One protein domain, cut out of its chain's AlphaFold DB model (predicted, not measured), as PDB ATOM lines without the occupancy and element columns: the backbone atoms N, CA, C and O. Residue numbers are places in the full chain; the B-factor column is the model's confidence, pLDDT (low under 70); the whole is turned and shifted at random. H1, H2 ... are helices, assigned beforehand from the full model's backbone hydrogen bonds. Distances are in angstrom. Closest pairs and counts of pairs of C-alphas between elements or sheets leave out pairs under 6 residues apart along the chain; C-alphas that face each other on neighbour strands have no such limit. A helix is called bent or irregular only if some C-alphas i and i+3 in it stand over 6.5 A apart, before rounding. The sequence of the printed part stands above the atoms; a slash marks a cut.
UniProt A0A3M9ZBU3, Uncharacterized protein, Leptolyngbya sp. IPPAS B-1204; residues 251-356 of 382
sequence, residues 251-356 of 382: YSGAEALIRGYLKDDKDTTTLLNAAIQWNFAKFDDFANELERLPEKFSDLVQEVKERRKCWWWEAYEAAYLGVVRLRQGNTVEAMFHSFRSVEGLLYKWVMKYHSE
ATOM      1  N   TYR A 251     -15.679 -23.235 -13.052       96.12
ATOM      2  CA  TYR A 251     -16.375 -22.305 -13.940       96.12
ATOM      3  C   TYR A 251     -16.685 -22.920 -15.308       96.12
ATOM      4  O   TYR A 251     -17.757 -22.672 -15.852       96.12
ATOM      5  N   SER A 252     -15.790 -23.751 -15.851       94.00
ATOM      6  CA  SER A 252     -16.006 -24.425 -17.136       94.00
ATOM      7  C   SER A 252     -17.120 -25.466 -17.044       94.00
ATOM      8  O   SER A 252     -17.956 -25.539 -17.943       94.00
ATOM      9  N   GLY A 253     -17.176 -26.230 -15.949       93.44
ATOM     10  CA  GLY A 253     -18.275 -27.154 -15.687       93.44
ATOM     11  C   GLY A 253     -19.606 -26.422 -15.522       93.44
ATOM     12  O   GLY A 253     -20.607 -26.823 -16.119       93.44
ATOM     13  N   ALA A 254     -19.621 -25.316 -14.767       95.19
ATOM     14  CA  ALA A 254     -20.814 -24.485 -14.621       95.19
ATOM     15  C   ALA A 254     -21.292 -23.942 -15.979       95.19
ATOM     16  O   ALA A 254     -22.480 -24.009 -16.280       95.19
ATOM     17  N   GLU A 255     -20.375 -23.462 -16.819       93.75
ATOM     18  CA  GLU A 255     -20.670 -22.915 -18.144       93.75
ATOM     19  C   GLU A 255     -21.253 -23.957 -19.093       93.75
ATOM     20  O   GLU A 255     -22.322 -23.729 -19.664       93.75
ATOM     21  N   ALA A 256     -20.635 -25.138 -19.173       91.31
ATOM     22  CA  ALA A 256     -21.139 -26.248 -19.976       91.31
ATOM     23  C   ALA A 256     -22.574 -26.644 -19.588       91.31
ATOM     24  O   ALA A 256     -23.363 -27.051 -20.443       91.31
ATOM     25  N   LEU A 257     -22.921 -26.498 -18.308       89.69
ATOM     26  CA  LEU A 257     -24.223 -26.861 -17.773       89.69
ATOM     27  C   LEU A 257     -25.334 -25.863 -18.121       89.69
ATOM     28  O   LEU A 257     -26.469 -26.277 -18.361       89.69
ATOM     29  N   ILE A 258     -25.033 -24.557 -18.108       89.19
ATOM     30  CA  ILE A 258     -26.057 -23.502 -18.202       89.19
ATOM     31  C   ILE A 258     -25.986 -22.645 -19.463       89.19
ATOM     32  O   ILE A 258     -26.874 -21.819 -19.658       89.19
ATOM     33  N   ARG A 259     -24.999 -22.845 -20.347       87.69
ATOM     34  CA  ARG A 259     -24.823 -22.051 -21.579       87.69
ATOM     35  C   ARG A 259     -26.116 -21.911 -22.389       87.69
ATOM     36  O   ARG A 259     -26.411 -20.829 -22.889       87.69
ATOM     37  N   GLY A 260     -26.912 -22.979 -22.489       83.06
ATOM     38  CA  GLY A 260     -28.198 -22.966 -23.198       83.06
ATOM     39  C   GLY A 260     -29.221 -21.981 -22.620       83.06
ATOM     40  O   GLY A 260     -29.981 -21.387 -23.383       83.06
ATOM     41  N   TYR A 261     -29.189 -21.756 -21.302       82.69
ATOM     42  CA  TYR A 261     -30.085 -20.848 -20.579       82.69
ATOM     43  C   TYR A 261     -29.583 -19.399 -20.532       82.69
ATOM     44  O   TYR A 261     -30.358 -18.511 -20.192       82.69
ATOM     45  N   LEU A 262     -28.307 -19.155 -20.853       85.44
ATOM     46  CA  LEU A 262     -27.681 -17.830 -20.791       85.44
ATOM     47  C   LEU A 262     -27.710 -17.063 -22.123       85.44
ATOM     48  O   LEU A 262     -27.125 -15.989 -22.205       85.44
ATOM     49  N   LYS A 263     -28.379 -17.576 -23.168       80.81
ATOM     50  CA  LYS A 263     -28.370 -16.972 -24.520       80.81
ATOM     51  C   LYS A 263     -28.697 -15.473 -24.527       80.81
ATOM     52  O   LYS A 263     -28.065 -14.725 -25.270       80.81
ATOM     53  N   ASP A 264     -29.629 -15.053 -23.676       85.50
ATOM     54  CA  ASP A 264     -30.060 -13.657 -23.563       85.50
ATOM     55  C   ASP A 264     -29.363 -12.898 -22.417       85.50
ATOM     56  O   ASP A 264     -29.454 -11.674 -22.333       85.50
ATOM     57  N   ASP A 265     -28.616 -13.598 -21.558       89.88
ATOM     58  CA  ASP A 265     -27.872 -13.030 -20.431       89.88
ATOM     59  C   ASP A 265     -26.382 -12.897 -20.780       89.88
ATOM     60  O   ASP A 265     -25.517 -13.702 -20.405       89.88
ATOM     61  N   LYS A 266     -26.085 -11.844 -21.548       90.31
ATOM     62  CA  LYS A 266     -24.719 -11.522 -21.987       90.31
ATOM     63  C   LYS A 266     -23.786 -11.205 -20.820       90.31
ATOM     64  O   LYS A 266     -22.592 -11.487 -20.908       90.31
ATOM     65  N   ASP A 267     -24.314 -10.647 -19.736       92.38
ATOM     66  CA  ASP A 267     -23.510 -10.211 -18.599       92.38
ATOM     67  C   ASP A 267     -22.996 -11.406 -17.809       92.38
ATOM     68  O   ASP A 267     -21.790 -11.537 -17.599       92.38
ATOM     69  N   THR A 268     -23.889 -12.332 -17.447       91.81
ATOM     70  CA  THR A 268     -23.501 -13.580 -16.781       91.81
ATOM     71  C   THR A 268     -22.563 -14.399 -17.664       91.81
ATOM     72  O   THR A 268     -21.577 -14.945 -17.169       91.81
ATOM     73  N   THR A 269     -22.811 -14.435 -18.977       92.75
ATOM     74  CA  THR A 269     -21.918 -15.098 -19.940       92.75
ATOM     75  C   THR A 269     -20.512 -14.489 -19.921       92.75
ATOM     76  O   THR A 269     -19.525 -15.219 -19.851       92.75
ATOM     77  N   THR A 270     -20.405 -13.158 -19.925       94.31
ATOM     78  CA  THR A 270     -19.115 -12.446 -19.902       94.31
ATOM     79  C   THR A 270     -18.368 -12.684 -18.591       94.31
ATOM     80  O   THR A 270     -17.191 -13.040 -18.607       94.31
ATOM     81  N   LEU A 271     -19.058 -12.575 -17.450       95.56
ATOM     82  CA  LEU A 271     -18.481 -12.842 -16.128       95.56
ATOM     83  C   LEU A 271     -17.962 -14.280 -16.005       95.56
ATOM     84  O   LEU A 271     -16.876 -14.510 -15.471       95.56
ATOM     85  N   LEU A 272     -18.718 -15.251 -16.518       95.56
ATOM     86  CA  LEU A 272     -18.333 -16.656 -16.473       95.56
ATOM     87  C   LEU A 272     -17.134 -16.943 -17.385       95.56
ATOM     88  O   LEU A 272     -16.207 -17.638 -16.971       95.56
ATOM     89  N   ASN A 273     -17.099 -16.346 -18.579       95.31
ATOM     90  CA  ASN A 273     -15.948 -16.426 -19.479       95.31
ATOM     91  C   ASN A 273     -14.687 -15.836 -18.846       95.31
ATOM     92  O   ASN A 273     -13.632 -16.469 -18.901       95.31
ATOM     93  N   ALA A 274     -14.793 -14.674 -18.196       96.75
ATOM     94  CA  ALA A 274     -13.683 -14.077 -17.465       96.75
ATOM     95  C   ALA A 274     -13.165 -15.037 -16.377       96.75
ATOM     96  O   ALA A 274     -11.972 -15.341 -16.333       96.75
ATOM     97  N   ALA A 275     -14.060 -15.589 -15.552       96.56
ATOM     98  CA  ALA A 275     -13.693 -16.543 -14.505       96.56
ATOM     99  C   ALA A 275     -13.005 -17.806 -15.060       96.56
ATOM    100  O   ALA A 275     -12.057 -18.309 -14.458       96.56
ATOM    101  N   ILE A 276     -13.424 -18.292 -16.235       97.25
ATOM    102  CA  ILE A 276     -12.756 -19.397 -16.939       97.25
ATOM    103  C   ILE A 276     -11.322 -19.016 -17.335       97.25
ATOM    104  O   ILE A 276     -10.404 -19.797 -17.080       97.25
ATOM    105  N   GLN A 277     -11.098 -17.827 -17.908       97.81
ATOM    106  CA  GLN A 277      -9.742 -17.375 -18.259       97.81
ATOM    107  C   GLN A 277      -8.848 -17.251 -17.023       97.81
ATOM    108  O   GLN A 277      -7.699 -17.698 -17.042       97.81
ATOM    109  N   TRP A 278      -9.395 -16.724 -15.926       97.06
ATOM    110  CA  TRP A 278      -8.693 -16.645 -14.646       97.06
ATOM    111  C   TRP A 278      -8.280 -18.035 -14.145       97.06
ATOM    112  O   TRP A 278      -7.129 -18.249 -13.769       97.06
ATOM    113  N   ASN A 279      -9.185 -19.014 -14.234       95.44
ATOM    114  CA  ASN A 279      -8.925 -20.399 -13.834       95.44
ATOM    115  C   ASN A 279      -7.840 -21.078 -14.691       95.44
ATOM    116  O   ASN A 279      -7.179 -22.003 -14.222       95.44
ATOM    117  N   PHE A 280      -7.636 -20.617 -15.928       95.12
ATOM    118  CA  PHE A 280      -6.550 -21.050 -16.813       95.12
ATOM    119  C   PHE A 280      -5.260 -20.229 -16.668       95.12
ATOM    120  O   PHE A 280      -4.348 -20.392 -17.477       95.12
ATOM    121  N   ALA A 281      -5.171 -19.355 -15.660       95.06
ATOM    122  CA  ALA A 281      -4.061 -18.421 -15.459       95.06
ATOM    123  C   ALA A 281      -3.807 -17.476 -16.654       95.06
ATOM    124  O   ALA A 281      -2.707 -16.949 -16.820       95.06
ATOM    125  N   LYS A 282      -4.828 -17.228 -17.485       96.44
ATOM    126  CA  LYS A 282      -4.800 -16.251 -18.582       96.44
ATOM    127  C   LYS A 282      -5.287 -14.899 -18.072       96.44
ATOM    128  O   LYS A 282      -6.370 -14.435 -18.422       96.44
ATOM    129  N   PHE A 283      -4.511 -14.295 -17.176       95.12
ATOM    130  CA  PHE A 283      -4.958 -13.123 -16.418       95.12
ATOM    131  C   PHE A 283      -5.231 -11.899 -17.297       95.12
ATOM    132  O   PHE A 283      -6.180 -11.167 -17.028       95.12
ATOM    133  N   ASP A 284      -4.462 -11.700 -18.371       94.06
ATOM    134  CA  ASP A 284      -4.746 -10.640 -19.345       94.06
ATOM    135  C   ASP A 284      -6.095 -10.845 -20.040       94.06
ATOM    136  O   ASP A 284      -6.871  -9.899 -20.147       94.06
ATOM    137  N   ASP A 285      -6.412 -12.072 -20.468       96.44
ATOM    138  CA  ASP A 285      -7.704 -12.386 -21.088       96.44
ATOM    139  C   ASP A 285      -8.851 -12.208 -20.083       96.44
ATOM    140  O   ASP A 285      -9.884 -11.636 -20.424       96.44
ATOM    141  N   PHE A 286      -8.651 -12.615 -18.825       96.19
ATOM    142  CA  PHE A 286      -9.581 -12.346 -17.724       96.19
ATOM    143  C   PHE A 286      -9.865 -10.846 -17.560       96.19
ATOM    144  O   PHE A 286     -11.029 -10.444 -17.531       96.19
ATOM    145  N   ALA A 287      -8.821 -10.018 -17.489       95.31
ATOM    146  CA  ALA A 287      -8.971  -8.573 -17.352       95.31
ATOM    147  C   ALA A 287      -9.668  -7.966 -18.579       95.31
ATOM    148  O   ALA A 287     -10.611  -7.191 -18.434       95.31
ATOM    149  N   ASN A 288      -9.260  -8.377 -19.783       95.44
ATOM    150  CA  ASN A 288      -9.846  -7.913 -21.036       95.44
ATOM    151  C   ASN A 288     -11.348  -8.234 -21.130       95.44
ATOM    152  O   ASN A 288     -12.097  -7.412 -21.650       95.44
ATOM    153  N   GLU A 289     -11.799  -9.400 -20.649       94.88
ATOM    154  CA  GLU A 289     -13.230  -9.723 -20.607       94.88
ATOM    155  C   GLU A 289     -13.989  -8.845 -19.607       94.88
ATOM    156  O   GLU A 289     -15.046  -8.310 -19.943       94.88
ATOM    157  N   LEU A 290     -13.448  -8.634 -18.400       95.31
ATOM    158  CA  LEU A 290     -14.101  -7.782 -17.402       95.31
ATOM    159  C   LEU A 290     -14.185  -6.321 -17.848       95.31
ATOM    160  O   LEU A 290     -15.205  -5.679 -17.625       95.31
ATOM    161  N   GLU A 291     -13.164  -5.799 -18.527       93.88
ATOM    162  CA  GLU A 291     -13.150  -4.422 -19.033       93.88
ATOM    163  C   GLU A 291     -14.230  -4.138 -20.100       93.88
ATOM    164  O   GLU A 291     -14.523  -2.971 -20.368       93.88
ATOM    165  N   ARG A 292     -14.836  -5.178 -20.695       89.69
ATOM    166  CA  ARG A 292     -15.934  -5.074 -21.677       89.69
ATOM    167  C   ARG A 292     -17.325  -5.031 -21.041       89.69
ATOM    168  O   ARG A 292     -18.310  -4.888 -21.767       89.69
ATOM    169  N   LEU A 293     -17.425  -5.195 -19.723       93.88
ATOM    170  CA  LEU A 293     -18.708  -5.193 -19.027       93.88
ATOM    171  C   LEU A 293     -19.410  -3.824 -19.135       93.88
ATOM    172  O   LEU A 293     -18.748  -2.784 -19.184       93.88
ATOM    173  N   PRO A 294     -20.756  -3.804 -19.167       93.12
ATOM    174  CA  PRO A 294     -21.522  -2.563 -19.262       93.12
ATOM    175  C   PRO A 294     -21.385  -1.683 -18.012       93.12
ATOM    176  O   PRO A 294     -20.979  -2.141 -16.945       93.12
ATOM    177  N   GLU A 295     -21.821  -0.424 -18.132       92.50
ATOM    178  CA  GLU A 295     -21.701   0.633 -17.110       92.50
ATOM    179  C   GLU A 295     -22.186   0.227 -15.712       92.50
ATOM    180  O   GLU A 295     -21.608   0.648 -14.719       92.50
ATOM    181  N   LYS A 296     -23.177  -0.665 -15.602       95.44
ATOM    182  CA  LYS A 296     -23.645  -1.184 -14.304       95.44
ATOM    183  C   LYS A 296     -22.575  -1.922 -13.481       95.44
ATOM    184  O   LYS A 296     -22.806  -2.193 -12.309       95.44
ATOM    185  N   PHE A 297     -21.439  -2.273 -14.087       94.81
ATOM    186  CA  PHE A 297     -20.266  -2.850 -13.427       94.81
ATOM    187  C   PHE A 297     -19.076  -1.872 -13.388       94.81
ATOM    188  O   PHE A 297     -17.934  -2.317 -13.286       94.81
ATOM    189  N   SER A 298     -19.309  -0.556 -13.487       93.81
ATOM    190  CA  SER A 298     -18.259   0.475 -13.566       93.81
ATOM    191  C   SER A 298     -17.202   0.353 -12.473       93.81
ATOM    192  O   SER A 298     -16.013   0.457 -12.768       93.81
ATOM    193  N   ASP A 299     -17.623   0.075 -11.240       95.81
ATOM    194  CA  ASP A 299     -16.724  -0.056 -10.090       95.81
ATOM    195  C   ASP A 299     -15.770  -1.245 -10.271       95.81
ATOM    196  O   ASP A 299     -14.555  -1.098 -10.145       95.81
ATOM    197  N   LEU A 300     -16.301  -2.402 -10.683       94.25
ATOM    198  CA  LEU A 300     -15.502  -3.595 -10.975       94.25
ATOM    199  C   LEU A 300     -14.526  -3.344 -12.132       94.25
ATOM    200  O   LEU A 300     -13.354  -3.711 -12.051       94.25
ATOM    201  N   VAL A 301     -14.997  -2.707 -13.207       95.81
ATOM    202  CA  VAL A 301     -14.165  -2.369 -14.371       95.81
ATOM    203  C   VAL A 301     -13.016  -1.444 -13.965       95.81
ATOM    204  O   VAL A 301     -11.878  -1.639 -14.399       95.81
ATOM    205  N   GLN A 302     -13.295  -0.443 -13.129       95.69
ATOM    206  CA  GLN A 302     -12.289   0.492 -12.645       95.69
ATOM    207  C   GLN A 302     -11.257  -0.207 -11.751       95.69
ATOM    208  O   GLN A 302     -10.058  -0.027 -11.967       95.69
ATOM    209  N   GLU A 303     -11.696  -1.066 -10.826       94.06
ATOM    210  CA  GLU A 303     -10.793  -1.859  -9.985       94.06
ATOM    211  C   GLU A 303      -9.838  -2.726 -10.816       94.06
ATOM    212  O   GLU A 303      -8.635  -2.761 -10.546       94.06
ATOM    213  N   VAL A 304     -10.345  -3.405 -11.850       93.75
ATOM    214  CA  VAL A 304      -9.523  -4.238 -12.744       93.75
ATOM    215  C   VAL A 304      -8.484  -3.385 -13.471       93.75
ATOM    216  O   VAL A 304      -7.300  -3.733 -13.479       93.75
ATOM    217  N   LYS A 305      -8.886  -2.229 -14.018       94.31
ATOM    218  CA  LYS A 305      -7.974  -1.298 -14.703       94.31
ATOM    219  C   LYS A 305      -6.889  -0.749 -13.784       94.31
ATOM    220  O   LYS A 305      -5.758  -0.542 -14.223       94.31
ATOM    221  N   GLU A 306      -7.215  -0.477 -12.526       94.00
ATOM    222  CA  GLU A 306      -6.247  -0.010 -11.535       94.00
ATOM    223  C   GLU A 306      -5.273  -1.114 -11.135       94.00
ATOM    224  O   GLU A 306      -4.060  -0.897 -11.175       94.00
ATOM    225  N   ARG A 307      -5.775  -2.321 -10.841       90.81
ATOM    226  CA  ARG A 307      -4.931  -3.476 -10.506       90.81
ATOM    227  C   ARG A 307      -3.987  -3.833 -11.646       90.81
ATOM    228  O   ARG A 307      -2.809  -4.049 -11.392       90.81
ATOM    229  N   ARG A 308      -4.448  -3.803 -12.897       92.00
ATOM    230  CA  ARG A 308      -3.623  -4.114 -14.075       92.00
ATOM    231  C   ARG A 308      -2.421  -3.175 -14.252       92.00
ATOM    232  O   ARG A 308      -1.404  -3.570 -14.814       92.00
ATOM    233  N   LYS A 309      -2.491  -1.938 -13.741       91.75
ATOM    234  CA  LYS A 309      -1.354  -0.991 -13.740       91.75
ATOM    235  C   LYS A 309      -0.283  -1.353 -12.708       91.75
ATOM    236  O   LYS A 309       0.848  -0.863 -12.781       91.75
ATOM    237  N   CYS A 310      -0.613  -2.183 -11.724       92.38
ATOM    238  CA  CYS A 310       0.315  -2.598 -10.687       92.38
ATOM    239  C   CYS A 310       1.214  -3.719 -11.201       92.38
ATOM    240  O   CYS A 310       0.766  -4.828 -11.420       92.38
ATOM    241  N   TRP A 311       2.518  -3.474 -11.293       90.94
ATOM    242  CA  TRP A 311       3.528  -4.451 -11.735       90.94
ATOM    243  C   TRP A 311       3.497  -5.836 -11.047       90.94
ATOM    244  O   TRP A 311       4.050  -6.788 -11.592       90.94
ATOM    245  N   TRP A 312       2.889  -5.947  -9.861       92.12
ATOM    246  CA  TRP A 312       2.787  -7.172  -9.058       92.12
ATOM    247  C   TRP A 312       1.490  -7.971  -9.278       92.12
ATOM    248  O   TRP A 312       1.338  -9.045  -8.699       92.12
ATOM    249  N   TRP A 313       0.542  -7.467 -10.072       94.00
ATOM    250  CA  TRP A 313      -0.827  -7.991 -10.116       94.00
ATOM    251  C   TRP A 313      -0.921  -9.452 -10.587       94.00
ATOM    252  O   TRP A 313      -1.538 -10.263  -9.908       94.00
ATOM    253  N   GLU A 314      -0.233  -9.830 -11.670       92.31
ATOM    254  CA  GLU A 314      -0.196 -11.215 -12.176       92.31
ATOM    255  C   GLU A 314       0.319 -12.199 -11.119       92.31
ATOM    256  O   GLU A 314      -0.190 -13.311 -10.992       92.31
ATOM    257  N   ALA A 315       1.323 -11.788 -10.338       94.19
ATOM    258  CA  ALA A 315       1.858 -12.614  -9.265       94.19
ATOM    259  C   ALA A 315       0.847 -12.776  -8.125       94.19
ATOM    260  O   ALA A 315       0.717 -13.868  -7.573       94.19
ATOM    261  N   TYR A 316       0.103 -11.717  -7.798       94.12
ATOM    262  CA  TYR A 316      -0.996 -11.797  -6.840       94.12
ATOM    263  C   TYR A 316      -2.093 -12.762  -7.318       94.12
ATOM    264  O   TYR A 316      -2.478 -13.657  -6.566       94.12
ATOM    265  N   GLU A 317      -2.537 -12.647  -8.574       95.38
ATOM    266  CA  GLU A 317      -3.557 -13.537  -9.149       95.38
ATOM    267  C   GLU A 317      -3.080 -14.997  -9.192       95.38
ATOM    268  O   GLU A 317      -3.810 -15.908  -8.797       95.38
ATOM    269  N   ALA A 318      -1.819 -15.234  -9.569       96.44
ATOM    270  CA  ALA A 318      -1.207 -16.562  -9.537       96.44
ATOM    271  C   ALA A 318      -1.141 -17.140  -8.115       96.44
ATOM    272  O   ALA A 318      -1.435 -18.320  -7.916       96.44
ATOM    273  N   ALA A 319      -0.790 -16.328  -7.114       96.50
ATOM    274  CA  ALA A 319      -0.779 -16.763  -5.720       96.50
ATOM    275  C   ALA A 319      -2.191 -17.125  -5.236       96.50
ATOM    276  O   ALA A 319      -2.379 -18.167  -4.603       96.50
ATOM    277  N   TYR A 320      -3.194 -16.307  -5.572       96.31
ATOM    278  CA  TYR A 320      -4.587 -16.576  -5.219       96.31
ATOM    279  C   TYR A 320      -5.113 -17.852  -5.898       96.31
ATOM    280  O   TYR A 320      -5.724 -18.694  -5.234       96.31
ATOM    281  N   LEU A 321      -4.785 -18.070  -7.176       96.62
ATOM    282  CA  LEU A 321      -5.084 -19.317  -7.884       96.62
ATOM    283  C   LEU A 321      -4.427 -20.531  -7.210       96.62
ATOM    284  O   LEU A 321      -5.071 -21.570  -7.058       96.62
ATOM    285  N   GLY A 322      -3.197 -20.392  -6.706       97.19
ATOM    286  CA  GLY A 322      -2.538 -21.425  -5.900       97.19
ATOM    287  C   GLY A 322      -3.328 -21.808  -4.642       97.19
ATOM    288  O   GLY A 322      -3.503 -22.996  -4.360       97.19
ATOM    289  N   VAL A 323      -3.888 -20.827  -3.925       97.00
ATOM    290  CA  VAL A 323      -4.763 -21.070  -2.761       97.00
ATOM    291  C   VAL A 323      -6.044 -21.801  -3.170       97.00
ATOM    292  O   VAL A 323      -6.475 -22.724  -2.473       97.00
ATOM    293  N   VAL A 324      -6.652 -21.421  -4.297       96.31
ATOM    294  CA  VAL A 324      -7.842 -22.101  -4.831       96.31
ATOM    295  C   VAL A 324      -7.534 -23.563  -5.164       96.31
ATOM    296  O   VAL A 324      -8.262 -24.447  -4.710       96.31
ATOM    297  N   ARG A 325      -6.423 -23.845  -5.857       97.00
ATOM    298  CA  ARG A 325      -5.991 -25.221  -6.163       97.00
ATOM    299  C   ARG A 325      -5.749 -26.051  -4.912       97.00
ATOM    300  O   ARG A 325      -6.165 -27.206  -4.859       97.00
ATOM    301  N   LEU A 326      -5.170 -25.453  -3.871       96.12
ATOM    302  CA  LEU A 326      -4.977 -26.135  -2.594       96.12
ATOM    303  C   LEU A 326      -6.318 -26.520  -1.953       96.12
ATOM    304  O   LEU A 326      -6.477 -27.653  -1.506       96.12
ATOM    305  N   ARG A 327      -7.302 -25.609  -1.954       94.06
ATOM    306  CA  ARG A 327      -8.660 -25.871  -1.436       94.06
ATOM    307  C   ARG A 327      -9.398 -26.955  -2.220       94.06
ATOM    308  O   ARG A 327     -10.213 -27.665  -1.641       94.06
ATOM    309  N   GLN A 328      -9.112 -27.088  -3.512       93.00
ATOM    310  CA  GLN A 328      -9.655 -28.147  -4.365       93.00
ATOM    311  C   GLN A 328      -8.962 -29.508  -4.160       93.00
ATOM    312  O   GLN A 328      -9.430 -30.506  -4.697       93.00
ATOM    313  N   GLY A 329      -7.868 -29.570  -3.390       94.44
ATOM    314  CA  GLY A 329      -7.061 -30.782  -3.216       94.44
ATOM    315  C   GLY A 329      -6.009 -31.003  -4.312       94.44
ATOM    316  O   GLY A 329      -5.290 -32.001  -4.270       94.44
ATOM    317  N   ASN A 330      -5.851 -30.063  -5.251       95.19
ATOM    318  CA  ASN A 330      -4.856 -30.114  -6.326       95.19
ATOM    319  C   ASN A 330      -3.492 -29.615  -5.819       95.19
ATOM    320  O   ASN A 330      -3.019 -28.539  -6.188       95.19
ATOM    321  N   THR A 331      -2.853 -30.384  -4.937       96.25
ATOM    322  CA  THR A 331      -1.634 -29.968  -4.214       96.25
ATOM    323  C   THR A 331      -0.445 -29.659  -5.128       96.25
ATOM    324  O   THR A 331       0.281 -28.696  -4.884       96.25
ATOM    325  N   VAL A 332      -0.261 -30.429  -6.204       96.38
ATOM    326  CA  VAL A 332       0.825 -30.217  -7.177       96.38
ATOM    327  C   VAL A 332       0.630 -28.909  -7.950       96.38
ATOM    328  O   VAL A 332       1.559 -28.109  -8.049       96.38
ATOM    329  N   GLU A 333      -0.581 -28.643  -8.446       94.56
ATOM    330  CA  GLU A 333      -0.890 -27.380  -9.134       94.56
ATOM    331  C   GLU A 333      -0.773 -26.185  -8.186       94.56
ATOM    332  O   GLU A 333      -0.207 -25.154  -8.551       94.56
ATOM    333  N   ALA A 334      -1.240 -26.334  -6.944       97.00
ATOM    334  CA  ALA A 334      -1.092 -25.314  -5.915       97.00
ATOM    335  C   ALA A 334       0.382 -24.958  -5.670       97.00
ATOM    336  O   ALA A 334       0.728 -23.776  -5.592       97.00
ATOM    337  N   MET A 335       1.258 -25.966  -5.599       96.94
ATOM    338  CA  MET A 335       2.702 -25.769  -5.467       96.94
ATOM    339  C   MET A 335       3.273 -25.007  -6.668       96.94
ATOM    340  O   MET A 335       4.001 -24.032  -6.474       96.94
ATOM    341  N   PHE A 336       2.924 -25.401  -7.897       95.88
ATOM    342  CA  PHE A 336       3.399 -24.717  -9.103       95.88
ATOM    343  C   PHE A 336       2.979 -23.248  -9.137       95.88
ATOM    344  O   PHE A 336       3.826 -22.381  -9.349       95.88
ATOM    345  N   HIS A 337       1.707 -22.947  -8.878       95.62
ATOM    346  CA  HIS A 337       1.223 -21.568  -8.846       95.62
ATOM    347  C   HIS A 337       1.871 -20.742  -7.726       95.62
ATOM    348  O   HIS A 337       2.213 -19.582  -7.948       95.62
ATOM    349  N   SER A 338       2.119 -21.344  -6.557       94.81
ATOM    350  CA  SER A 338       2.808 -20.683  -5.438       94.81
ATOM    351  C   SER A 338       4.270 -20.364  -5.756       94.81
ATOM    352  O   SER A 338       4.769 -19.302  -5.401       94.81
ATOM    353  N   PHE A 339       4.971 -21.266  -6.444       95.00
ATOM    354  CA  PHE A 339       6.350 -21.016  -6.855       95.00
ATOM    355  C   PHE A 339       6.416 -19.944  -7.949       95.00
ATOM    356  O   PHE A 339       7.180 -18.986  -7.839       95.00
ATOM    357  N   ARG A 340       5.577 -20.075  -8.986       92.50
ATOM    358  CA  ARG A 340       5.539 -19.145 -10.123       92.50
ATOM    359  C   ARG A 340       5.133 -17.733  -9.720       92.50
ATOM    360  O   ARG A 340       5.645 -16.785 -10.305       92.50
ATOM    361  N   SER A 341       4.258 -17.579  -8.727       96.06
ATOM    362  CA  SER A 341       3.898 -16.256  -8.219       96.06
ATOM    363  C   SER A 341       5.092 -15.552  -7.576       96.06
ATOM    364  O   SER A 341       5.359 -14.400  -7.907       96.06
ATOM    365  N   VAL A 342       5.861 -16.238  -6.723       96.06
ATOM    366  CA  VAL A 342       7.055 -15.667  -6.076       96.06
ATOM    367  C   VAL A 342       8.156 -15.385  -7.095       96.06
ATOM    368  O   VAL A 342       8.707 -14.286  -7.107       96.06
ATOM    369  N   GLU A 343       8.454 -16.346  -7.972       94.12
ATOM    370  CA  GLU A 343       9.443 -16.187  -9.044       94.12
ATOM    371  C   GLU A 343       9.091 -14.996  -9.949       94.12
ATOM    372  O   GLU A 343       9.910 -14.095 -10.148       94.12
ATOM    373  N   GLY A 344       7.848 -14.952 -10.439       90.44
ATOM    374  CA  GLY A 344       7.351 -13.873 -11.286       90.44
ATOM    375  C   GLY A 344       7.360 -12.518 -10.580       90.44
ATOM    376  O   GLY A 344       7.751 -11.518 -11.184       90.44
ATOM    377  N   LEU A 345       6.996 -12.473  -9.293       95.12
ATOM    378  CA  LEU A 345       7.031 -11.249  -8.494       95.12
ATOM    379  C   LEU A 345       8.455 -10.709  -8.354       95.12
ATOM    380  O   LEU A 345       8.678  -9.524  -8.594       95.12
ATOM    381  N   LEU A 346       9.414 -11.563  -7.986       93.75
ATOM    382  CA  LEU A 346      10.817 -11.169  -7.849       93.75
ATOM    383  C   LEU A 346      11.371 -10.657  -9.178       93.75
ATOM    384  O   LEU A 346      12.001  -9.602  -9.211       93.75
ATOM    385  N   TYR A 347      11.078 -11.349 -10.281       89.12
ATOM    386  CA  TYR A 347      11.485 -10.916 -11.614       89.12
ATOM    387  C   TYR A 347      10.909  -9.536 -11.976       89.12
ATOM    388  O   TYR A 347      11.657  -8.634 -12.358       89.12
ATOM    389  N   LYS A 348       9.598  -9.324 -11.794       89.94
ATOM    390  CA  LYS A 348       8.943  -8.033 -12.082       89.94
ATOM    391  C   LYS A 348       9.432  -6.919 -11.145       89.94
ATOM    392  O   LYS A 348       9.546  -5.774 -11.580       89.94
ATOM    393  N   TRP A 349       9.765  -7.238  -9.893       93.12
ATOM    394  CA  TRP A 349      10.360  -6.294  -8.943       93.12
ATOM    395  C   TRP A 349      11.752  -5.843  -9.398       93.12
ATOM    396  O   TRP A 349      12.010  -4.640  -9.465       93.12
ATOM    397  N   VAL A 350      12.621  -6.786  -9.786       92.06
ATOM    398  CA  VAL A 350      13.946  -6.468 -10.339       92.06
ATOM    399  C   VAL A 350      13.802  -5.643 -11.615       92.06
ATOM    400  O   VAL A 350      14.440  -4.603 -11.717       92.06
ATOM    401  N   MET A 351      12.919  -6.014 -12.548       88.56
ATOM    402  CA  MET A 351      12.670  -5.201 -13.749       88.56
ATOM    403  C   MET A 351      12.228  -3.772 -13.423       88.56
ATOM    404  O   MET A 351      12.571  -2.846 -14.148       88.56
ATOM    405  N   LYS A 352      11.459  -3.572 -12.351       89.50
ATOM    406  CA  LYS A 352      10.939  -2.249 -12.006       89.50
ATOM    407  C   LYS A 352      11.956  -1.355 -11.295       89.50
ATOM    408  O   LYS A 352      11.962  -0.152 -11.537       89.50
ATOM    409  N   TYR A 353      12.760  -1.917 -10.394       92.56
ATOM    410  CA  TYR A 353      13.626  -1.139  -9.495       92.56
ATOM    411  C   TYR A 353      15.124  -1.323  -9.751       92.56
ATOM    412  O   TYR A 353      15.925  -0.544  -9.240       92.56
ATOM    413  N   HIS A 354      15.496  -2.348 -10.515       90.88
ATOM    414  CA  HIS A 354      16.872  -2.777 -10.751       90.88
ATOM    415  C   HIS A 354      17.094  -3.266 -12.195       90.88
ATOM    416  O   HIS A 354      17.869  -4.197 -12.427       90.88
ATOM    417  N   SER A 355      16.386  -2.678 -13.168       85.50
ATOM    418  CA  SER A 355      16.448  -3.074 -14.586       85.50
ATOM    419  C   SER A 355      17.873  -3.107 -15.146       85.50
ATOM    420  O   SER A 355      18.197  -3.959 -15.965       85.50
ATOM    421  N   GLU A 356      18.745  -2.236 -14.642       84.56
ATOM    422  CA  GLU A 356      20.154  -2.121 -15.010       84.56
ATOM    423  C   GLU A 356      20.992  -3.357 -14.653       84.56
ATOM    424  O   GLU A 356      22.099  -3.520 -15.158       84.56
TER     425      GLU A 356
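Overview. This is residues 251 to 356 of the 382 residues of an uncharacterized protein of Leptolyngbya sp. IPPAS B-1204 (UniProt A0A3M9ZBU3). Four helices, H1 to H4, fold back on one another in a zigzag row, side by side, and a long helical hairpin of H5 and H6 stands crosswise to them along one side of that row, where H2 ends, H3 begins and H4 ends. H5 runs past Asn 279 of H2, Phe 283 of H3 and Arg 307 of H4, while H6 lies on the far side of H5; on the side of the row away from H5, residues 260 to 265, of which 260 and 261 belong to H1, stick out. The printed part has 106 residues with six named helices, H1 to H6 in order along the chain, and no named strand; the class is all helix. The whole is only just loose, close to compact, with a radius of gyration of the C-alphas of 15.8 A, and its outline is only just flat, spanning 52 by 35 by 17 A.

Arrangement. H1, residues 251 to 261, touches H2, residues 266 to 279, at a shallow tilt of 17 degrees, opposite ways; their closest C-alphas, of Tyr 251 and Ile 276, are 5.5 A apart. H2 touches H3, residues 283 to 290, at 10 degrees, a shallow tilt, opposite ways, with the C-alphas of Ala 274 and Phe 286 closest at 4.5 A. H3 touches H4, residues 295 to 308, at a shallow tilt of 19 degrees, opposite ways, with the C-alphas of Leu 290 and Val 301 closest at 6.2 A. H5, residues 313 to 327, is about perpendicular to H3, at 86 degrees, and close but not clearly touching, with the C-alphas of Phe 283 and Glu 314 closest at 6.7 A. H5 and H6, residues 331 to 353, touch at a shallow tilt of 14 degrees, opposite ways; the C-alphas of Gly 322 and Ala 334 are closest at 4.1 A. These four touching pairs are hairpins, and the helix packing is mostly aligned, that is, at shallow tilts. H6 is apart from H1, H2, H3 and H4. Every O i to N i+4 pair is within hydrogen-bond range in H2, H3 and H5; in H1 it is 5 of 7, in H4 8 of 10 and in H6 18 of 19.

Along the chain. H1 begins at C-alpha 251, (-16.375, -22.305, -13.940), and is irregular, with C-alphas 257 and 260 7.8 A apart. H2 is 19.9 A long and H3 10.6 A. H4 is irregular too, with C-alphas 296 and 299 8.2 A apart. H5 measures 21.4 A from C-alpha 313, (-0.827, -7.991, -10.116), to C-alpha 327. H6, the longest helix, measures 33.0 A and ends at C-alpha 353, (13.626, -1.139, -9.495).

Size, cuts and confidence. The two C-alphas farthest apart, of Tyr 261 and Glu 356, are 53.9 A apart. The printed part has no cut, and its five links between helices are tight. The mean pLDDT of the printed part is 93.4, and no printed residue is under 70.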